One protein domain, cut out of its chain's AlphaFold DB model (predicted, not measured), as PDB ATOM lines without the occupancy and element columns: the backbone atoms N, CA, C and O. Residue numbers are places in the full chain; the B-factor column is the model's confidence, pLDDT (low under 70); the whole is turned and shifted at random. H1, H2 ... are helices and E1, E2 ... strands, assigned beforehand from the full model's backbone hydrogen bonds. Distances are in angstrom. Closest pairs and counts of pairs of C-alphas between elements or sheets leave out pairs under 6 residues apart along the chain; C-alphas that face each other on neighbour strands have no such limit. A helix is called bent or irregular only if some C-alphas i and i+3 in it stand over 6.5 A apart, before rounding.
ATOM      1  N   ASP A 212       4.718 -30.667 -27.914       95.44
ATOM      2  CA  ASP A 212       4.238 -32.050 -27.834       95.44
ATOM      3  C   ASP A 212       5.395 -33.051 -27.666       95.44
ATOM      4  O   ASP A 212       5.301 -33.983 -26.870       95.44
ATOM      5  N   GLU A 213       6.523 -32.834 -28.355       95.69
ATOM      6  CA  GLU A 213       7.733 -33.648 -28.187       95.69
ATOM      7  C   GLU A 213       8.355 -33.477 -26.796       95.69
ATOM      8  O   GLU A 213       8.823 -34.456 -26.216       95.69
ATOM      9  N   VAL A 214       8.350 -32.260 -26.236       95.69
ATOM     10  CA  VAL A 214       8.829 -32.013 -24.864       95.69
ATOM     11  C   VAL A 214       7.939 -32.724 -23.843       95.69
ATOM     12  O   VAL A 214       8.460 -33.420 -22.974       95.69
ATOM     13  N   ALA A 215       6.614 -32.615 -23.972       93.94
ATOM     14  CA  ALA A 215       5.668 -33.270 -23.069       93.94
ATOM     15  C   ALA A 215       5.753 -34.806 -23.146       93.94
ATOM     16  O   ALA A 215       5.741 -35.483 -22.115       93.94
ATOM     17  N   ALA A 216       5.892 -35.365 -24.353       94.75
ATOM     18  CA  ALA A 216       6.110 -36.797 -24.548       94.75
ATOM     19  C   ALA A 216       7.429 -37.267 -23.909       94.75
ATOM     20  O   ALA A 216       7.461 -38.316 -23.267       94.75
ATOM     21  N   PHE A 217       8.496 -36.474 -24.028       94.12
ATOM     22  CA  PHE A 217       9.799 -36.783 -23.442       94.12
ATOM     23  C   PHE A 217       9.801 -36.687 -21.907       94.12
ATOM     24  O   PHE A 217      10.324 -37.585 -21.249       94.12
ATOM     25  N   GLU A 218       9.166 -35.674 -21.303       93.19
ATOM     26  CA  GLU A 218       8.992 -35.620 -19.840       93.19
ATOM     27  C   GLU A 218       8.184 -36.826 -19.317       93.19
ATOM     28  O   GLU A 218       8.534 -37.400 -18.282       93.19
ATOM     29  N   ALA A 219       7.156 -37.272 -20.052       92.44
ATOM     30  CA  ALA A 219       6.391 -38.474 -19.711       92.44
ATOM     31  C   ALA A 219       7.215 -39.773 -19.849       92.44
ATOM     32  O   ALA A 219       7.103 -40.659 -18.998       92.44
ATOM     33  N   GLU A 220       8.070 -39.884 -20.872       92.25
ATOM     34  CA  GLU A 220       9.001 -41.010 -21.037       92.25
ATOM     35  C   GLU A 220       9.989 -41.087 -19.862       92.25
ATOM     36  O   GLU A 220      10.138 -42.152 -19.263       92.25
ATOM     37  N   ILE A 221      10.588 -39.956 -19.463       91.69
ATOM     38  CA  ILE A 221      11.507 -39.879 -18.313       91.69
ATOM     39  C   ILE A 221      10.800 -40.254 -17.006       91.69
ATOM     40  O   ILE A 221      11.376 -40.952 -16.170       91.69
ATOM     41  N   ALA A 222       9.554 -39.811 -16.813       89.94
ATOM     42  CA  ALA A 222       8.775 -40.146 -15.624       89.94
ATOM     43  C   ALA A 222       8.470 -41.653 -15.519       89.94
ATOM     44  O   ALA A 222       8.390 -42.187 -14.412       89.94
ATOM     45  N   ALA A 223       8.324 -42.346 -16.654       92.69
ATOM     46  CA  ALA A 223       8.123 -43.793 -16.707       92.69
ATOM     47  C   ALA A 223       9.439 -44.590 -16.624       92.69
ATOM     48  O   ALA A 223       9.483 -45.642 -15.988       92.69
ATOM     49  N   THR A 224      10.504 -44.111 -17.271       90.50
ATOM     50  CA  THR A 224      11.839 -44.729 -17.294       90.50
ATOM     51  C   THR A 224      12.908 -43.647 -17.095       90.50
ATOM     52  O   THR A 224      13.322 -43.011 -18.065       90.50
ATOM     53  N   PRO A 225      13.383 -43.429 -15.852       91.00
ATOM     54  CA  PRO A 225      14.383 -42.408 -15.563       91.00
ATOM     55  C   PRO A 225      15.659 -42.582 -16.394       91.00
ATOM     56  O   PRO A 225      16.193 -43.688 -16.516       91.00
ATOM     57  N   LEU A 226      16.163 -41.476 -16.943       92.50
ATOM     58  CA  LEU A 226      17.426 -41.473 -17.679       92.50
ATOM     59  C   LEU A 226      18.607 -41.721 -16.732       92.50
ATOM     60  O   LEU A 226      18.593 -41.223 -15.604       92.50
ATOM     61  N   PRO A 227      19.657 -42.427 -17.188       93.88
ATOM     62  CA  PRO A 227      20.904 -42.489 -16.444       93.88
ATOM     63  C   PRO A 227      21.537 -41.095 -16.389       93.88
ATOM     64  O   PRO A 227      21.566 -40.373 -17.390       93.88
ATOM     65  N   SER A 228      22.119 -40.749 -15.245       95.38
ATOM     66  CA  SER A 228      23.043 -39.617 -15.166       95.38
ATOM     67  C   SER A 228      24.256 -39.836 -16.077       95.38
ATOM     68  O   SER A 228      24.608 -40.974 -16.419       95.38
ATOM     69  N   LEU A 229      24.950 -38.761 -16.462       96.00
ATOM     70  CA  LEU A 229      26.142 -38.880 -17.305       96.00
ATOM     71  C   LEU A 229      27.238 -39.720 -16.626       96.00
ATOM     72  O   LEU A 229      27.940 -40.461 -17.315       96.00
ATOM     73  N   ALA A 230      27.361 -39.674 -15.294       95.38
ATOM     74  CA  ALA A 230      28.273 -40.540 -14.548       95.38
ATOM     75  C   ALA A 230      27.903 -42.029 -14.686       95.38
ATOM     76  O   ALA A 230      28.758 -42.845 -15.044       95.38
ATOM     77  N   GLU A 231      26.638 -42.391 -14.460       95.00
ATOM     78  CA  GLU A 231      26.153 -43.773 -14.595       95.00
ATOM     79  C   GLU A 231      26.332 -44.284 -16.028       95.00
ATOM     80  O   GLU A 231      26.924 -45.349 -16.243       95.00
ATOM     81  N   ALA A 232      25.928 -43.484 -17.019       94.19
ATOM     82  CA  ALA A 232      26.134 -43.782 -18.430       94.19
ATOM     83  C   ALA A 232      27.613 -44.075 -18.727       94.19
ATOM     84  O   ALA A 232      27.932 -45.128 -19.284       94.19
ATOM     85  N   VAL A 233      28.528 -43.214 -18.274       93.19
ATOM     86  CA  VAL A 233      29.976 -43.371 -18.472       93.19
ATOM     87  C   VAL A 233      30.541 -44.626 -17.799       93.19
ATOM     88  O   VAL A 233      31.416 -45.274 -18.381       93.19
ATOM     89  N   THR A 234      30.028 -45.034 -16.632       92.50
ATOM     90  CA  THR A 234      30.422 -46.320 -16.018       92.50
ATOM     91  C   THR A 234      29.936 -47.545 -16.800       92.50
ATOM     92  O   THR A 234      30.601 -48.580 -16.784       92.50
ATOM     93  N   SER A 235      28.826 -47.430 -17.537       90.81
ATOM     94  CA  SER A 235      28.281 -48.515 -18.369       90.81
ATOM     95  C   SER A 235      28.987 -48.688 -19.726       90.81
ATOM     96  O   SER A 235      28.839 -49.730 -20.378       90.81
ATOM     97  N   PHE A 236      29.743 -47.677 -20.176       93.06
ATOM     98  CA  PHE A 236      30.272 -47.613 -21.538       93.06
ATOM     99  C   PHE A 236      31.256 -48.736 -21.886       93.06
ATOM    100  O   PHE A 236      32.081 -49.193 -21.094       93.06
ATOM    101  N   LYS A 237      31.190 -49.157 -23.154       85.69
ATOM    102  CA  LYS A 237      32.040 -50.191 -23.754       85.69
ATOM    103  C   LYS A 237      32.547 -49.679 -25.096       85.69
ATOM    104  O   LYS A 237      31.773 -49.166 -25.898       85.69
ATOM    105  N   SER A 238      33.850 -49.813 -25.346       83.06
ATOM    106  CA  SER A 238      34.498 -49.137 -26.476       83.06
ATOM    107  C   SER A 238      33.879 -49.529 -27.820       83.06
ATOM    108  O   SER A 238      33.655 -50.708 -28.098       83.06
ATOM    109  N   ASN A 239      33.604 -48.519 -28.644       82.50
ATOM    110  CA  ASN A 239      32.935 -48.613 -29.937       82.50
ATOM    111  C   ASN A 239      31.528 -49.244 -29.896       82.50
ATOM    112  O   ASN A 239      31.064 -49.742 -30.925       82.50
ATOM    113  N   LYS A 240      30.809 -49.196 -28.766       87.69
ATOM    114  CA  LYS A 240      29.398 -49.617 -28.685       87.69
ATOM    115  C   LYS A 240      28.436 -48.438 -28.819       87.69
ATOM    116  O   LYS A 240      28.716 -47.330 -28.363       87.69
ATOM    117  N   VAL A 241      27.305 -48.712 -29.468       86.50
ATOM    118  CA  VAL A 241      26.149 -47.809 -29.547       86.50
ATOM    119  C   VAL A 241      25.585 -47.620 -28.140       86.50
ATOM    120  O   VAL A 241      25.470 -48.600 -27.403       86.50
ATOM    121  N   GLY A 242      25.284 -46.379 -27.767       83.00
ATOM    122  CA  GLY A 242      24.578 -46.065 -26.531       83.00
ATOM    123  C   GLY A 242      23.137 -46.558 -26.591       83.00
ATOM    124  O   GLY A 242      22.451 -46.330 -27.583       83.00
ATOM    125  N   SER A 243      22.693 -47.255 -25.548       79.69
ATOM    126  CA  SER A 243      21.341 -47.822 -25.452       79.69
ATOM    127  C   SER A 243      20.293 -46.854 -24.905       79.69
ATOM    128  O   SER A 243      19.108 -47.149 -25.000       79.69
ATOM    129  N   SER A 244      20.717 -45.742 -24.304       89.12
ATOM    130  CA  SER A 244      19.862 -44.833 -23.536       89.12
ATOM    131  C   SER A 244      20.125 -43.386 -23.962       89.12
ATOM    132  O   SER A 244      21.282 -43.062 -24.236       89.12
ATOM    133  N   PRO A 245      19.102 -42.512 -24.023       94.56
ATOM    134  CA  PRO A 245      19.298 -41.078 -24.222       94.56
ATOM    135  C   PRO A 245      20.178 -40.466 -23.128       94.56
ATOM    136  O   PRO A 245      20.145 -40.910 -21.981       94.56
ATOM    137  N   LEU A 246      20.929 -39.421 -23.475       96.56
ATOM    138  CA  LEU A 246      21.688 -38.612 -22.520       96.56
ATOM    139  C   LEU A 246      21.165 -37.179 -22.533       96.56
ATOM    140  O   LEU A 246      21.246 -36.503 -23.558       96.56
ATOM    141  N   LEU A 247      20.655 -36.721 -21.394       96.75
ATOM    142  CA  LEU A 247      20.282 -35.329 -21.164       96.75
ATOM    143  C   LEU A 247      21.481 -34.579 -20.574       96.75
ATOM    144  O   LEU A 247      22.138 -35.067 -19.658       96.75
ATOM    145  N   GLY A 248      21.755 -33.376 -21.068       96.56
ATOM    146  CA  GLY A 248      22.791 -32.527 -20.494       96.56
ATOM    147  C   GLY A 248      22.800 -31.129 -21.088       96.56
ATOM    148  O   GLY A 248      22.112 -30.836 -22.066       96.56
ATOM    149  N   LYS A 249      23.597 -30.246 -20.494       96.62
ATOM    150  CA  LYS A 249      23.780 -28.880 -20.973       96.62
ATOM    151  C   LYS A 249      25.064 -28.749 -21.772       96.62
ATOM    152  O   LYS A 249      26.087 -29.322 -21.399       96.62
ATOM    153  N   VAL A 250      25.032 -27.960 -22.839       96.94
ATOM    154  CA  VAL A 250      26.228 -27.635 -23.617       96.94
ATOM    155  C   VAL A 250      27.058 -26.604 -22.846       96.94
ATOM    156  O   VAL A 250      26.684 -25.435 -22.782       96.94
ATOM    157  N   THR A 251      28.184 -27.005 -22.249       94.62
ATOM    158  CA  THR A 251      29.061 -26.093 -21.470       94.62
ATOM    159  C   THR A 251      30.279 -25.595 -22.248       94.62
ATOM    160  O   THR A 251      30.959 -24.666 -21.816       94.62
ATOM    161  N   GLY A 252      30.532 -26.148 -23.434       93.19
ATOM    162  CA  GLY A 252      31.551 -25.661 -24.361       93.19
ATOM    163  C   GLY A 252      31.366 -26.236 -25.762       93.19
ATOM    164  O   GLY A 252      30.875 -27.351 -25.919       93.19
ATOM    165  N   LYS A 253      31.780 -25.485 -26.781       94.50
ATOM    166  CA  LYS A 253      31.676 -25.850 -28.198       94.50
ATOM    167  C   LYS A 253      32.998 -25.525 -28.886       94.50
ATOM    168  O   LYS A 253      33.544 -24.442 -28.678       94.50
ATOM    169  N   GLN A 254      33.529 -26.470 -29.657       93.25
ATOM    170  CA  GLN A 254      34.705 -26.234 -30.483       93.25
ATOM    171  C   GLN A 254      34.331 -25.533 -31.784       93.25
ATOM    172  O   GLN A 254      33.257 -25.777 -32.328       93.25
ATOM    173  N   VAL A 255      35.269 -24.753 -32.316       90.56
ATOM    174  CA  VAL A 255      35.263 -24.274 -33.701       90.56
ATOM    175  C   VAL A 255      35.229 -25.446 -34.682       90.56
ATOM    176  O   VAL A 255      35.790 -26.518 -34.408       90.56
ATOM    177  N   LEU A 256      34.606 -25.238 -35.839       90.69
ATOM    178  CA  LEU A 256      34.541 -26.245 -36.891       90.69
ATOM    179  C   LEU A 256      35.941 -26.519 -37.469       90.69
ATOM    180  O   LEU A 256      36.652 -25.619 -37.903       90.69
ATOM    181  N   GLN A 257      36.355 -27.784 -37.484       87.88
ATOM    182  CA  GLN A 257      37.671 -28.200 -37.964       87.88
ATOM    183  C   GLN A 257      37.555 -28.916 -39.303       87.88
ATOM    184  O   GLN A 257      37.051 -30.040 -39.381       87.88
ATOM    185  N   TYR A 258      38.107 -28.295 -40.342       87.00
ATOM    186  CA  TYR A 258      38.371 -28.972 -41.603       87.00
ATOM    187  C   TYR A 258      39.486 -30.012 -41.440       87.00
ATOM    188  O   TYR A 258      40.545 -29.720 -40.882       87.00
ATOM    189  N   TYR A 259      39.262 -31.224 -41.950       85.06
ATOM    190  CA  TYR A 259      40.279 -32.280 -42.043       85.06
ATOM    191  C   TYR A 259      40.423 -32.847 -43.465       85.06
ATOM    192  O   TYR A 259      41.102 -33.856 -43.674       85.06
ATOM    193  N   GLY A 260      39.773 -32.225 -44.452       80.81
ATOM    194  CA  GLY A 260      39.854 -32.646 -45.845       80.81
ATOM    195  C   GLY A 260      41.258 -32.491 -46.425       80.81
ATOM    196  O   GLY A 260      41.997 -31.561 -46.113       80.81
ATOM    197  N   GLY A 261      41.610 -33.420 -47.302       76.19
ATOM    198  CA  GLY A 261      42.860 -33.426 -48.050       76.19
ATOM    199  C   GLY A 261      42.775 -34.443 -49.188       76.19
ATOM    200  O   GLY A 261      41.768 -35.157 -49.282       76.19
ATOM    201  N   PRO A 262      43.815 -34.563 -50.031       70.69
ATOM    202  CA  PRO A 262      43.774 -35.412 -51.223       70.69
ATOM    203  C   PRO A 262      43.432 -36.883 -50.935       70.69
ATOM    204  O   PRO A 262      42.753 -37.524 -51.732       70.69
ATOM    205  N   SER A 263      43.841 -37.404 -49.774       71.38
ATOM    206  CA  SER A 263      43.574 -38.776 -49.318       71.38
ATOM    207  C   SER A 263      42.204 -38.991 -48.656       71.38
ATOM    208  O   SER A 263      41.862 -40.128 -48.342       71.38
ATOM    209  N   SER A 264      41.420 -37.935 -48.412       80.19
ATOM    210  CA  SER A 264      40.101 -38.039 -47.774       80.19
ATOM    211  C   SER A 264      38.996 -38.142 -48.820       80.19
ATOM    212  O   SER A 264      38.858 -37.248 -49.656       80.19
ATOM    213  N   SER A 265      38.164 -39.181 -48.737       80.00
ATOM    214  CA  SER A 265      36.983 -39.398 -49.590       80.00
ATOM    215  C   SER A 265      35.684 -38.777 -49.048       80.00
ATOM    216  O   SER A 265      34.662 -38.823 -49.724       80.00
ATOM    217  N   ALA A 266      35.695 -38.181 -47.851       85.56
ATOM    218  CA  ALA A 266      34.489 -37.622 -47.232       85.56
ATOM    219  C   ALA A 266      33.958 -36.385 -47.992       85.56
ATOM    220  O   ALA A 266      34.727 -35.477 -48.329       85.56
ATOM    221  N   ARG A 267      32.639 -36.324 -48.243       86.75
ATOM    222  CA  ARG A 267      31.996 -35.215 -48.988       86.75
ATOM    223  C   ARG A 267      31.905 -33.929 -48.168       86.75
ATOM    224  O   ARG A 267      31.995 -32.838 -48.738       86.75
ATOM    225  N   VAL A 268      31.740 -34.074 -46.852       89.00
ATOM    226  CA  VAL A 268      31.794 -33.020 -45.831       89.00
ATOM    227  C   VAL A 268      32.946 -33.367 -44.875       89.00
ATOM    228  O   VAL A 268      32.715 -33.983 -43.844       89.00
ATOM    229  N   PRO A 269      34.224 -33.072 -45.177       89.56
ATOM    230  CA  PRO A 269      35.339 -33.487 -44.322       89.56
ATOM    231  C   PRO A 269      35.574 -32.482 -43.177       89.56
ATOM    232  O   PRO A 269      36.648 -31.888 -43.046       89.56
ATOM    233  N   PHE A 270      34.539 -32.296 -42.355       90.69
ATOM    234  CA  PHE A 270      34.528 -31.443 -41.169       90.69
ATOM    235  C   PHE A 270      34.207 -32.250 -39.909       90.69
ATOM    236  O   PHE A 270      33.543 -33.286 -39.956       90.69
ATOM    237  N   LYS A 271      34.681 -31.752 -38.769       93.00
ATOM    238  CA  LYS A 271      34.308 -32.229 -37.436       93.00
ATOM    239  C   LYS A 271      34.245 -31.056 -36.465       93.00
ATOM    240  O   LYS A 271      34.953 -30.068 -36.650       93.00
ATOM    241  N   PHE A 272      33.498 -31.199 -35.385       94.75
ATOM    242  CA  PHE A 272      33.667 -30.374 -34.190       94.75
ATOM    243  C   PHE A 272      33.349 -31.209 -32.954       94.75
ATOM    244  O   PHE A 272      32.757 -32.282 -33.064       94.75
ATOM    245  N   SER A 273      33.728 -30.722 -31.778       95.56
ATOM    246  CA  SER A 273      33.256 -31.299 -30.522       95.56
ATOM    247  C   SER A 273      32.433 -30.289 -29.746       95.56
ATOM    248  O   SER A 273      32.747 -29.102 -29.755       95.56
ATOM    249  N   PHE A 274      31.455 -30.756 -28.988       96.88
ATOM    250  CA  PHE A 274      30.879 -29.997 -27.885       96.88
ATOM    251  C   PHE A 274      31.029 -30.774 -26.577       96.88
ATOM    252  O   PHE A 274      31.406 -31.944 -26.564       96.88
ATOM    253  N   VAL A 275      30.798 -30.097 -25.463       95.69
ATOM    254  CA  VAL A 275      30.868 -30.659 -24.119       95.69
ATOM    255  C   VAL A 275      29.456 -30.722 -23.568       95.69
ATOM    256  O   VAL A 275      28.803 -29.687 -23.470       95.69
ATOM    257  N   LEU A 276      29.026 -31.926 -23.205       96.81
ATOM    258  CA  LEU A 276      27.766 -32.203 -22.532       96.81
ATOM    259  C   LEU A 276      28.034 -32.400 -21.034       96.81
ATOM    260  O   LEU A 276      28.939 -33.150 -20.660       96.81
ATOM    261  N   GLU A 277      27.267 -31.726 -20.185       95.88
ATOM    262  CA  GLU A 277      27.489 -31.706 -18.737       95.88
ATOM    263  C   GLU A 277      26.161 -31.726 -17.970       95.88
ATOM    264  O   GLU A 277      25.213 -31.023 -18.326       95.88
ATOM    265  N   ASP A 278      26.096 -32.536 -16.917       94.31
ATOM    266  CA  ASP A 278      24.994 -32.593 -15.956       94.31
ATOM    267  C   ASP A 278      25.532 -32.335 -14.534       94.31
ATOM    268  O   ASP A 278      26.634 -31.818 -14.357       94.31
ATOM    269  N   LEU A 279      24.762 -32.662 -13.493       93.44
ATOM    270  CA  LEU A 279      25.207 -32.492 -12.103       93.44
ATOM    271  C   LEU A 279      26.243 -33.540 -11.640       93.44
ATOM    272  O   LEU A 279      26.713 -33.462 -10.505       93.44
ATOM    273  N   THR A 280      26.574 -34.531 -12.474       95.25
ATOM    274  CA  THR A 280      27.349 -35.726 -12.103       95.25
ATOM    275  C   THR A 280      28.645 -35.886 -12.896       95.25
ATOM    276  O   THR A 280      29.636 -36.375 -12.350       95.25
ATOM    277  N   TYR A 281      28.665 -35.495 -14.176       94.56
ATOM    278  CA  TYR A 281      29.805 -35.698 -15.063       94.56
ATOM    279  C   TYR A 281      29.824 -34.727 -16.254       94.56
ATOM    280  O   TYR A 281      28.820 -34.124 -16.628       94.56
ATOM    281  N   ARG A 282      30.997 -34.622 -16.888       94.00
ATOM    282  CA  ARG A 282      31.267 -33.805 -18.077       94.00
ATOM    283  C   ARG A 282      31.906 -34.673 -19.160       94.00
ATOM    284  O   ARG A 282      32.970 -35.245 -18.927       94.00
ATOM    285  N   ILE A 283      31.307 -34.741 -20.347       95.00
ATOM    286  CA  ILE A 283      31.789 -35.565 -21.466       95.00
ATOM    287  C   ILE A 283      31.901 -34.779 -22.778       95.00
ATOM    288  O   ILE A 283      31.083 -33.915 -23.080       95.00
ATOM    289  N   GLU A 284      32.925 -35.083 -23.579       95.62
ATOM    290  CA  GLU A 284      33.087 -34.540 -24.931       95.62
ATOM    291  C   GLU A 284      32.302 -35.386 -25.949       95.62
ATOM    292  O   GLU A 284      32.416 -36.614 -25.977       95.62
ATOM    293  N   ALA A 285      31.515 -34.732 -26.800       96.44
ATOM    294  CA  ALA A 285      30.784 -35.329 -27.908       96.44
ATOM    295  C   ALA A 285      31.337 -34.795 -29.233       96.44
ATOM    296  O   ALA A 285      31.280 -33.596 -29.498       96.44
ATOM    297  N   VAL A 286      31.887 -35.685 -30.060       96.00
ATOM    298  CA  VAL A 286      32.542 -35.356 -31.330       96.00
ATOM    299  C   VAL A 286      31.589 -35.642 -32.489       96.00
ATOM    300  O   VAL A 286      31.251 -36.802 -32.742       96.00
ATOM    301  N   VAL A 287      31.187 -34.590 -33.195       96.12
ATOM    302  CA  VAL A 287      30.343 -34.616 -34.395       96.12
ATOM    303  C   VAL A 287      31.220 -34.742 -35.638       96.12
ATOM    304  O   VAL A 287      32.261 -34.089 -35.741       96.12
ATOM    305  N   TRP A 288      30.800 -35.585 -36.583       93.38
ATOM    306  CA  TRP A 288      31.542 -35.885 -37.805       93.38
ATOM    307  C   TRP A 288      30.706 -35.669 -39.064       93.38
ATOM    308  O   TRP A 288      29.534 -36.029 -39.125       93.38
ATOM    309  N   GLN A 289      31.379 -35.173 -40.097       92.00
ATOM    310  CA  GLN A 289      30.917 -35.114 -41.479       92.00
ATOM    311  C   GLN A 289      29.587 -34.377 -41.668       92.00
ATOM    312  O   GLN A 289      29.462 -33.248 -41.202       92.00
ATOM    313  N   GLU A 290      28.618 -34.970 -42.369       90.44
ATOM    314  CA  GLU A 290      27.340 -34.346 -42.719       90.44
ATOM    315  C   GLU A 290      26.571 -33.854 -41.481       90.44
ATOM    316  O   GLU A 290      26.018 -32.757 -41.520       90.44
ATOM    317  N   ALA A 291      26.661 -34.559 -40.345       92.12
ATOM    318  CA  ALA A 291      26.065 -34.129 -39.074       92.12
ATOM    319  C   ALA A 291      26.635 -32.790 -38.551       92.12
ATOM    320  O   ALA A 291      26.042 -32.151 -37.686       92.12
ATOM    321  N   CYS A 292      27.777 -32.318 -39.072       93.19
ATOM    322  CA  CYS A 292      28.271 -30.977 -38.761       93.19
ATOM    323  C   CYS A 292      27.406 -29.874 -39.382       93.19
ATOM    324  O   CYS A 292      27.279 -28.822 -38.767       93.19
ATOM    325  N   ARG A 293      26.820 -30.103 -40.566       88.50
ATOM    326  CA  ARG A 293      25.924 -29.133 -41.224       88.50
ATOM    327  C   ARG A 293      24.622 -28.988 -40.443       88.50
ATOM    328  O   ARG A 293      24.186 -27.878 -40.187       88.50
ATOM    329  N   GLU A 294      24.069 -30.115 -39.999       88.12
ATOM    330  CA  GLU A 294      22.819 -30.174 -39.229       88.12
ATOM    331  C   GLU A 294      22.945 -29.557 -37.829       88.12
ATOM    332  O   GLU A 294      21.987 -28.987 -37.321       88.12
ATOM    333  N   LEU A 295      24.114 -29.678 -37.184       92.62
ATOM    334  CA  LEU A 295      24.266 -29.326 -35.768       92.62
ATOM    335  C   LEU A 295      25.094 -28.065 -35.502       92.62
ATOM    336  O   LEU A 295      24.897 -27.438 -34.464       92.62
ATOM    337  N   TYR A 296      26.053 -27.684 -36.354       92.25
ATOM    338  CA  TYR A 296      27.010 -26.643 -35.962       92.25
ATOM    339  C   TYR A 296      26.385 -25.250 -35.872       92.25
ATOM    340  O   TYR A 296      26.734 -24.509 -34.956       92.25
ATOM    341  N   ALA A 297      25.500 -24.867 -36.790       90.12
ATOM    342  CA  ALA A 297      24.930 -23.520 -36.794       90.12
ATOM    343  C   ALA A 297      23.895 -23.323 -35.673       90.12
ATOM    344  O   ALA A 297      23.925 -22.312 -34.977       90.12
ATOM    345  N   ASP A 298      23.031 -24.319 -35.464       90.81
ATOM    346  CA  ASP A 298      21.913 -24.256 -34.516       90.81
ATOM    347  C   ASP A 298      22.309 -24.507 -33.046       90.81
ATOM    348  O   ASP A 298      21.649 -23.984 -32.148       90.81
ATOM    349  N   LEU A 299      23.360 -25.295 -32.772       93.94
ATOM    350  CA  LEU A 299      23.764 -25.675 -31.408       93.94
ATOM    351  C   LEU A 299      24.608 -24.586 -30.724       93.94
ATOM    352  O   LEU A 299      25.710 -24.267 -31.183       93.94
ATOM    353  N   ALA A 300      24.166 -24.085 -29.570       92.38
ATOM    354  CA  ALA A 300      24.848 -23.050 -28.794       92.38
ATOM    355  C   ALA A 300      25.337 -23.540 -27.418       92.38
ATOM    356  O   ALA A 300      24.846 -24.513 -26.847       92.38
ATOM    357  N   VAL A 301      26.320 -22.834 -26.843       93.69
ATOM    358  CA  VAL A 301      26.672 -23.001 -25.421       93.69
ATOM    359  C   VAL A 301      25.514 -22.477 -24.573       93.69
ATOM    360  O   VAL A 301      25.016 -21.384 -24.816       93.69
ATOM    361  N   GLY A 302      25.109 -23.239 -23.559       93.81
ATOM    362  CA  GLY A 302      23.942 -22.963 -22.723       93.81
ATOM    363  C   GLY A 302      22.697 -23.773 -23.091       93.81
ATOM    364  O   GLY A 302      21.807 -23.872 -22.243       93.81
ATOM    365  N   ASP A 303      22.656 -24.395 -24.273       95.38
ATOM    366  CA  ASP A 303      21.537 -25.236 -24.707       95.38
ATOM    367  C   ASP A 303      21.378 -26.469 -23.808       95.38
ATOM    368  O   ASP A 303      22.360 -27.118 -23.440       95.38
ATOM    369  N   LEU A 304      20.131 -26.800 -23.464       96.50
ATOM    370  CA  LEU A 304      19.764 -28.067 -22.831       96.50
ATOM    371  C   LEU A 304      19.402 -29.052 -23.943       96.50
ATOM    372  O   LEU A 304      18.450 -28.810 -24.685       96.50
ATOM    373  N   VAL A 305      20.168 -30.134 -24.083       97.12
ATOM    374  CA  VAL A 305      20.032 -31.061 -25.211       97.12
ATOM    375  C   VAL A 305      19.912 -32.513 -24.775       97.12
ATOM    376  O   VAL A 305      20.493 -32.945 -23.777       97.12
ATOM    377  N   VAL A 306      19.178 -33.269 -25.582       96.69
ATOM    378  CA  VAL A 306      19.059 -34.723 -25.517       96.69
ATOM    379  C   VAL A 306      19.875 -35.310 -26.660       96.69
ATOM    380  O   VAL A 306      19.666 -34.952 -27.819       96.69
ATOM    381  N   VAL A 307      20.802 -36.211 -26.342       96.81
ATOM    382  CA  VAL A 307      21.650 -36.907 -27.315       96.81
ATOM    383  C   VAL A 307      21.251 -38.378 -27.372       96.81
ATOM    384  O   VAL A 307      21.347 -39.100 -26.378       96.81
ATOM    385  N   THR A 308      20.839 -38.843 -28.549       94.94
ATOM    386  CA  THR A 308      20.490 -40.245 -28.826       94.94
ATOM    387  C   THR A 308      21.304 -40.782 -30.002       94.94
ATOM    388  O   THR A 308      21.974 -40.033 -30.715       94.94
ATOM    389  N   GLY A 309      21.311 -42.107 -30.185       93.56
ATOM    390  CA  GLY A 309      21.978 -42.729 -31.331       93.56
ATOM    391  C   GLY A 309      23.483 -42.445 -31.405       93.56
ATOM    392  O   GLY A 309      24.023 -42.304 -32.492       93.56
ATOM    393  N   TYR A 310      24.177 -42.337 -30.270       94.81
ATOM    394  CA  TYR A 310      25.619 -42.075 -30.218       94.81
ATOM    395  C   TYR A 310      26.442 -43.369 -30.122       94.81
ATOM    396  O   TYR A 310      25.942 -44.429 -29.741       94.81
ATOM    397  N   ARG A 311      27.748 -43.293 -30.405       94.31
ATOM    398  CA  ARG A 311      28.713 -44.374 -30.129       94.31
ATOM    399  C   ARG A 311      29.705 -43.951 -29.050       94.31
ATOM    400  O   ARG A 311      30.427 -42.980 -29.238       94.31
ATOM    401  N   SER A 312      29.796 -44.701 -27.955       93.44
ATOM    402  CA  SER A 312      30.815 -44.475 -26.919       93.44
ATOM    403  C   SER A 312      32.183 -45.015 -27.359       93.44
ATOM    404  O   SER A 312      32.287 -46.119 -27.905       93.44
ATOM    405  N   LYS A 313      33.253 -44.250 -27.133       91.69
ATOM    406  CA  LYS A 313      34.649 -44.662 -27.375       91.69
ATOM    407  C   LYS A 313      35.590 -44.011 -26.359       91.69
ATOM    408  O   LYS A 313      35.240 -43.022 -25.724       91.69
ATOM    409  N   LYS A 314      36.790 -44.572 -26.190       91.75
ATOM    410  CA  LYS A 314      37.855 -43.895 -25.433       91.75
ATOM    411  C   LYS A 314      38.355 -42.681 -26.205       91.75
ATOM    412  O   LYS A 314      38.454 -42.751 -27.432       91.75
ATOM    413  N   SER A 315      38.655 -41.594 -25.495       86.94
ATOM    414  CA  SER A 315      39.024 -40.350 -26.161       86.94
ATOM    415  C   SER A 315      40.353 -40.472 -26.892       86.94
ATOM    416  O   SER A 315      41.305 -41.080 -26.397       86.94
ATOM    417  N   TYR A 316      40.426 -39.893 -28.090       80.75
ATOM    418  CA  TYR A 316      41.640 -39.952 -28.903       80.75
ATOM    419  C   TYR A 316      42.813 -39.222 -28.228       80.75
ATOM    420  O   TYR A 316      43.935 -39.732 -28.208       80.75
ATOM    421  N   ASN A 317      42.528 -38.053 -27.644       75.31
ATOM    422  CA  ASN A 317      43.513 -37.206 -26.968       75.31
ATOM    423  C   ASN A 317      43.769 -37.661 -25.521       75.31
ATOM    424  O   ASN A 317      44.902 -37.600 -25.051       75.31
ATOM    425  N   TYR A 318      42.732 -38.150 -24.833       83.19
ATOM    426  CA  TYR A 318      42.773 -38.524 -23.417       83.19
ATOM    427  C   TYR A 318      42.273 -39.960 -23.233       83.19
ATOM    428  O   TYR A 318      41.138 -40.185 -22.826       83.19
ATOM    429  N   ARG A 319      43.111 -40.951 -23.561       82.12
ATOM    430  CA  ARG A 319      42.704 -42.369 -23.707       82.12
ATOM    431  C   ARG A 319      42.050 -43.007 -22.477       82.12
ATOM    432  O   ARG A 319      41.357 -44.012 -22.622       82.12
ATOM    433  N   ASP A 320      42.241 -42.431 -21.296       84.56
ATOM    434  CA  ASP A 320      41.601 -42.881 -20.058       84.56
ATOM    435  C   ASP A 320      40.140 -42.404 -19.951       84.56
ATOM    436  O   ASP A 320      39.298 -43.103 -19.381       84.56
ATOM    437  N   LEU A 321      39.805 -41.267 -20.570       89.62
ATOM    438  CA  LEU A 321      38.467 -40.676 -20.606       89.62
ATOM    439  C   LEU A 321      37.602 -41.263 -21.731       89.62
ATOM    440  O   LEU A 321      38.089 -41.883 -22.679       89.62
ATOM    441  N   TRP A 322      36.293 -41.062 -21.619       93.25
ATOM    442  CA  TRP A 322      35.315 -41.422 -22.644       93.25
ATOM    443  C   TRP A 322      34.912 -40.199 -23.471       93.25
ATOM    444  O   TRP A 322      34.858 -39.089 -22.952       93.25
ATOM    445  N   GLU A 323      34.600 -40.417 -24.745       94.44
ATOM    446  CA  GLU A 323      33.968 -39.437 -25.630       94.44
ATOM    447  C   GLU A 323      32.805 -40.092 -26.397       94.44
ATOM    448  O   GLU A 323      32.801 -41.305 -26.655       94.44
ATOM    449  N   LEU A 324      31.809 -39.288 -26.765       95.44
ATOM    450  CA  LEU A 324      30.719 -39.699 -27.645       95.44
ATOM    451  C   LEU A 324      31.123 -39.434 -29.100       95.44
ATOM    452  O   LEU A 324      31.721 -38.410 -29.413       95.44
ATOM    453  N   SER A 325      30.784 -40.345 -30.006       94.88
ATOM    454  CA  SER A 325      30.883 -40.143 -31.452       94.88
ATOM    455  C   SER A 325      29.485 -39.984 -32.022       94.88
ATOM    456  O   SER A 325      28.666 -40.896 -31.888       94.88
ATOM    457  N   LEU A 326      29.247 -38.851 -32.676       95.44
ATOM    458  CA  LEU A 326      27.998 -38.514 -33.349       95.44
ATOM    459  C   LEU A 326      28.252 -38.496 -34.860       95.44
ATOM    460  O   LEU A 326      29.217 -37.893 -35.331       95.44
ATOM    461  N   ASN A 327      27.425 -39.218 -35.608       88.94
ATOM    462  CA  ASN A 327      27.518 -39.373 -37.055       88.94
ATOM    463  C   ASN A 327      26.098 -39.535 -37.605       88.94
ATOM    464  O   ASN A 327      25.241 -40.070 -36.908       88.94
ATOM    465  N   ILE A 328      25.855 -39.151 -38.856       84.00
ATOM    466  CA  ILE A 328      24.533 -39.321 -39.483       84.00
ATOM    467  C   ILE A 328      24.226 -40.800 -39.811       84.00
ATOM    468  O   ILE A 328      23.083 -41.179 -40.042       84.00
ATOM    469  N   THR A 329      25.244 -41.672 -39.801       79.69
ATOM    470  CA  THR A 329      25.110 -43.114 -40.067       79.69
ATOM    471  C   THR A 329      25.829 -43.999 -39.045       79.69
ATOM    472  O   THR A 329      26.946 -43.728 -38.601       79.69
ATOM    473  N   HIS A 330      25.200 -45.140 -38.746       77.00
ATOM    474  CA  HIS A 330      25.755 -46.272 -37.994       77.00
ATOM    475  C   HIS A 330      26.456 -45.947 -36.656       77.00
ATOM    476  O   HIS A 330      27.672 -46.153 -36.524       77.00
ATOM    477  N   PRO A 331      25.718 -45.608 -35.587       84.62
ATOM    478  CA  PRO A 331      24.292 -45.251 -35.530       84.62
ATOM    479  C   PRO A 331      24.023 -43.853 -36.112       84.62
ATOM    480  O   PRO A 331      24.943 -43.046 -36.201       84.62
ATOM    481  N   ALA A 332      22.778 -43.587 -36.514       90.00
ATOM    482  CA  ALA A 332      22.334 -42.229 -36.815       90.00
ATOM    483  C   ALA A 332      22.129 -41.490 -35.486       90.00
ATOM    484  O   ALA A 332      21.225 -41.828 -34.720       90.00
ATOM    485  N   ALA A 333      23.021 -40.552 -35.189       92.38
ATOM    486  CA  ALA A 333      22.942 -39.724 -33.999       92.38
ATOM    487  C   ALA A 333      21.882 -38.642 -34.177       92.38
ATOM    488  O   ALA A 333      21.784 -38.038 -35.241       92.38
ATOM    489  N   SER A 334      21.136 -38.364 -33.112       92.69
ATOM    490  CA  SER A 334      20.222 -37.231 -33.050       92.69
ATOM    491  C   SER A 334      20.535 -36.406 -31.811       92.69
ATOM    492  O   SER A 334      20.791 -36.944 -30.730       92.69
ATOM    493  N   VAL A 335      20.558 -35.090 -31.994       96.19
ATOM    494  CA  VAL A 335      20.641 -34.108 -30.917       96.19
ATOM    495  C   VAL A 335      19.395 -33.247 -31.043       96.19
ATOM    496  O   VAL A 335      19.139 -32.699 -32.111       96.19
ATOM    497  N   ARG A 336      18.612 -33.148 -29.969       96.50
ATOM    498  CA  ARG A 336      17.425 -32.287 -29.899       96.50
ATOM    499  C   ARG A 336      17.563 -31.320 -28.734       96.50
ATOM    500  O   ARG A 336      18.007 -31.719 -27.658       96.50
ATOM    501  N   ARG A 337      17.212 -30.055 -28.952       96.81
ATOM    502  CA  ARG A 337      17.227 -28.992 -27.949       96.81
ATOM    503  C   ARG A 337      15.860 -28.885 -27.292       96.81
ATOM    504  O   ARG A 337      14.849 -28.751 -27.971       96.81
ATOM    505  N   ILE A 338      15.852 -28.893 -25.965       96.12
ATOM    506  CA  ILE A 338      14.684 -28.520 -25.171       96.12
ATOM    507  C   ILE A 338      14.661 -26.985 -25.115       96.12
ATOM    508  O   ILE A 338      15.612 -26.402 -24.578       96.12
ATOM    509  N   PRO A 339      13.623 -26.308 -25.646       93.25
ATOM    510  CA  PRO A 339      13.591 -24.850 -25.666       93.25
ATOM    511  C   PRO A 339      13.634 -24.244 -24.250       93.25
ATOM    512  O   PRO A 339      13.110 -24.842 -23.300       93.25
ATOM    513  N   PRO A 340      14.226 -23.048 -24.064       89.06
ATOM    514  CA  PRO A 340      14.325 -22.411 -22.754       89.06
ATOM    515  C   PRO A 340      12.961 -22.259 -22.065       89.06
ATOM    516  O   PRO A 340      12.074 -21.571 -22.557       89.06
ATOM    517  N   GLY A 341      12.811 -22.888 -20.896       88.81
ATOM    518  CA  GLY A 341      11.577 -22.852 -20.105       88.81
ATOM    519  C   GLY A 341      10.507 -23.879 -20.493       88.81
ATOM    520  O   GLY A 341       9.524 -23.978 -19.767       88.81
ATOM    521  N   ALA A 342      10.695 -24.669 -21.559       92.88
ATOM    522  CA  ALA A 342       9.715 -25.672 -21.992       92.88
ATOM    523  C   ALA A 342       9.601 -26.873 -21.031       92.88
ATOM    524  O   ALA A 342       8.498 -27.355 -20.808       92.88
ATOM    525  N   ALA A 343      10.713 -27.307 -20.424       91.88
ATOM    526  CA  ALA A 343      10.745 -28.345 -19.386       91.88
ATOM    527  C   ALA A 343      11.456 -27.834 -18.116       91.88
ATOM    528  O   ALA A 343      12.651 -28.086 -17.923       91.88
ATOM    529  N   PRO A 344      10.772 -27.077 -17.233       89.50
ATOM    530  CA  PRO A 344      11.374 -26.560 -16.002       89.50
ATOM    531  C   PRO A 344      11.847 -27.662 -15.045       89.50
ATOM    532  O   PRO A 344      12.777 -27.434 -14.274       89.50
ATOM    533  N   SER A 345      11.237 -28.853 -15.109       89.12
ATOM    534  CA  SER A 345      11.601 -30.011 -14.283       89.12
ATOM    535  C   SER A 345      13.007 -30.550 -14.600       89.12
ATOM    536  O   SER A 345      13.707 -31.032 -13.713       89.12
ATOM    537  N   LEU A 346      13.444 -30.390 -15.856       90.31
ATOM    538  CA  LEU A 346      14.718 -30.865 -16.402       90.31
ATOM    539  C   LEU A 346      15.817 -29.782 -16.397       90.31
ATOM    540  O   LEU A 346      16.884 -29.954 -16.994       90.31
ATOM    541  N   ALA A 347      15.569 -28.633 -15.762       88.50
ATOM    542  CA  ALA A 347      16.428 -27.459 -15.865       88.50
ATOM    543  C   ALA A 347      17.789 -27.638 -15.163       88.50
ATOM    544  O   ALA A 347      17.911 -27.559 -13.940       88.50
TER     545      ALA A 347
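This is residues 212 to 347 of the 813 residues of an uncharacterized protein of Thecamonas trahens ATCC 50062 (UniProt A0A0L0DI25). One strongly twisted sheet of seven strands folds back on itself like a partly closed barrel: E5, E6, E3 and E2 make the larger wall, E4 and E7 face it, and the bent strand E1 joins the two. H2 lies near one end of this fold, where E3 begins, and H3 near the other, where E3 ends; H1 only grazes the sheet from beside E7, while residues 254 to 269 make a long loop reaching away to the opposite end of the longest axis. The printed part has 136 residues with three named helices and seven named strands, in the order H1 H2 E1 E2 E3 H3 E4 E5 E6 E7, and the mixed sheet runs E5 E6 E3 E2 E1 E4 E7. The class is mixed, helices and strands, with under half of the residues in named elements. The whole is compact by its radius of gyration of the C-alphas, 15.0 A, yet elongated in outline, 50 by 30 by 24 A.

In the sheet, E1 is residues 246 to 253, 17.2 A long, and bends by 67 degrees at residue 249. E2 is residues 270 to 277, 23.5 A, beginning at C-alpha 270 at (34.528, -31.443, -41.169), and E3 is residues 282 to 288, 19.8 A. E4 is residues 304 to 308, 13.6 A; E5 is residues 311 to 314, 10.3 A; E6 is residues 322 to 326, 13.3 A. E7, residues 334 to 338, 13.0 A, ends at C-alpha 338 at (14.684, -28.520, -25.171). H1, residues 212 to 223, 16.6 A, begins at C-alpha 212 at (4.238, -32.050, -27.834). H2 is residues 229 to 235, 9.9 A, and H3 is residues 291 to 296, 8.2 A.

The folded sheet, one sheet bent back into two leaves that face each other, has E5 E6 E3 E2 facing E4 E7, with 12 pairs of C-alphas within 11 A and E1 as the hinge. E1 E2 E3 form a meander, each strand the antiparallel neighbour of the one before. E2 and E3 are a hairpin, with N 285 and O 274 at 2.8 A. E1 and E2, also a hairpin, have N 249 and O 277 at 2.8 A. The pairing of E1 is staggered: residues 249 to 253 pair with E2 and residues 246 to 249 with E4, antiparallel, with N 307 and O 246 at 2.8 A. E4 and the edge strand E7 are antiparallel, with N 306 and O 336 at 2.8 A. E6 and E3 are parallel, with N 286 and O 324 at 2.8 A. E5, the other edge strand, forms a hairpin with E6, with N 325 and O 311 at 2.8 A. E4 runs on into E5 across a break of 2 residues, at 97 degrees. H2 is on the sheet at a height of 8.6 A, only just over E6 with 3 of its C-alphas, and runs across the strands at 78 degrees to E6 on the local plane. The closest C-alphas of H2 and E1, Leu 229 and Leu 246, are 6.9 A apart. H3 is also on the sheet; its closest C-alphas to E2, Cys 292 and Lys 271, are 6.3 A apart. H1 only grazes the sheet with residues 213 to 217. H2 and H3 are apart. In H1, H2 and H3 every O i to N i+4 pair is within hydrogen-bond range.

The two C-alphas farthest apart, those of Ala 223 and Pro 262, are 50.3 A apart. The printed part has no cut. The link from E1 to E2, 16 residues, is long; within it residues 257 to 258 pair antiparallel with residues 270 to 271 of E2. The mean pLDDT of the printed part is 91.1, and no printed residue is under 70.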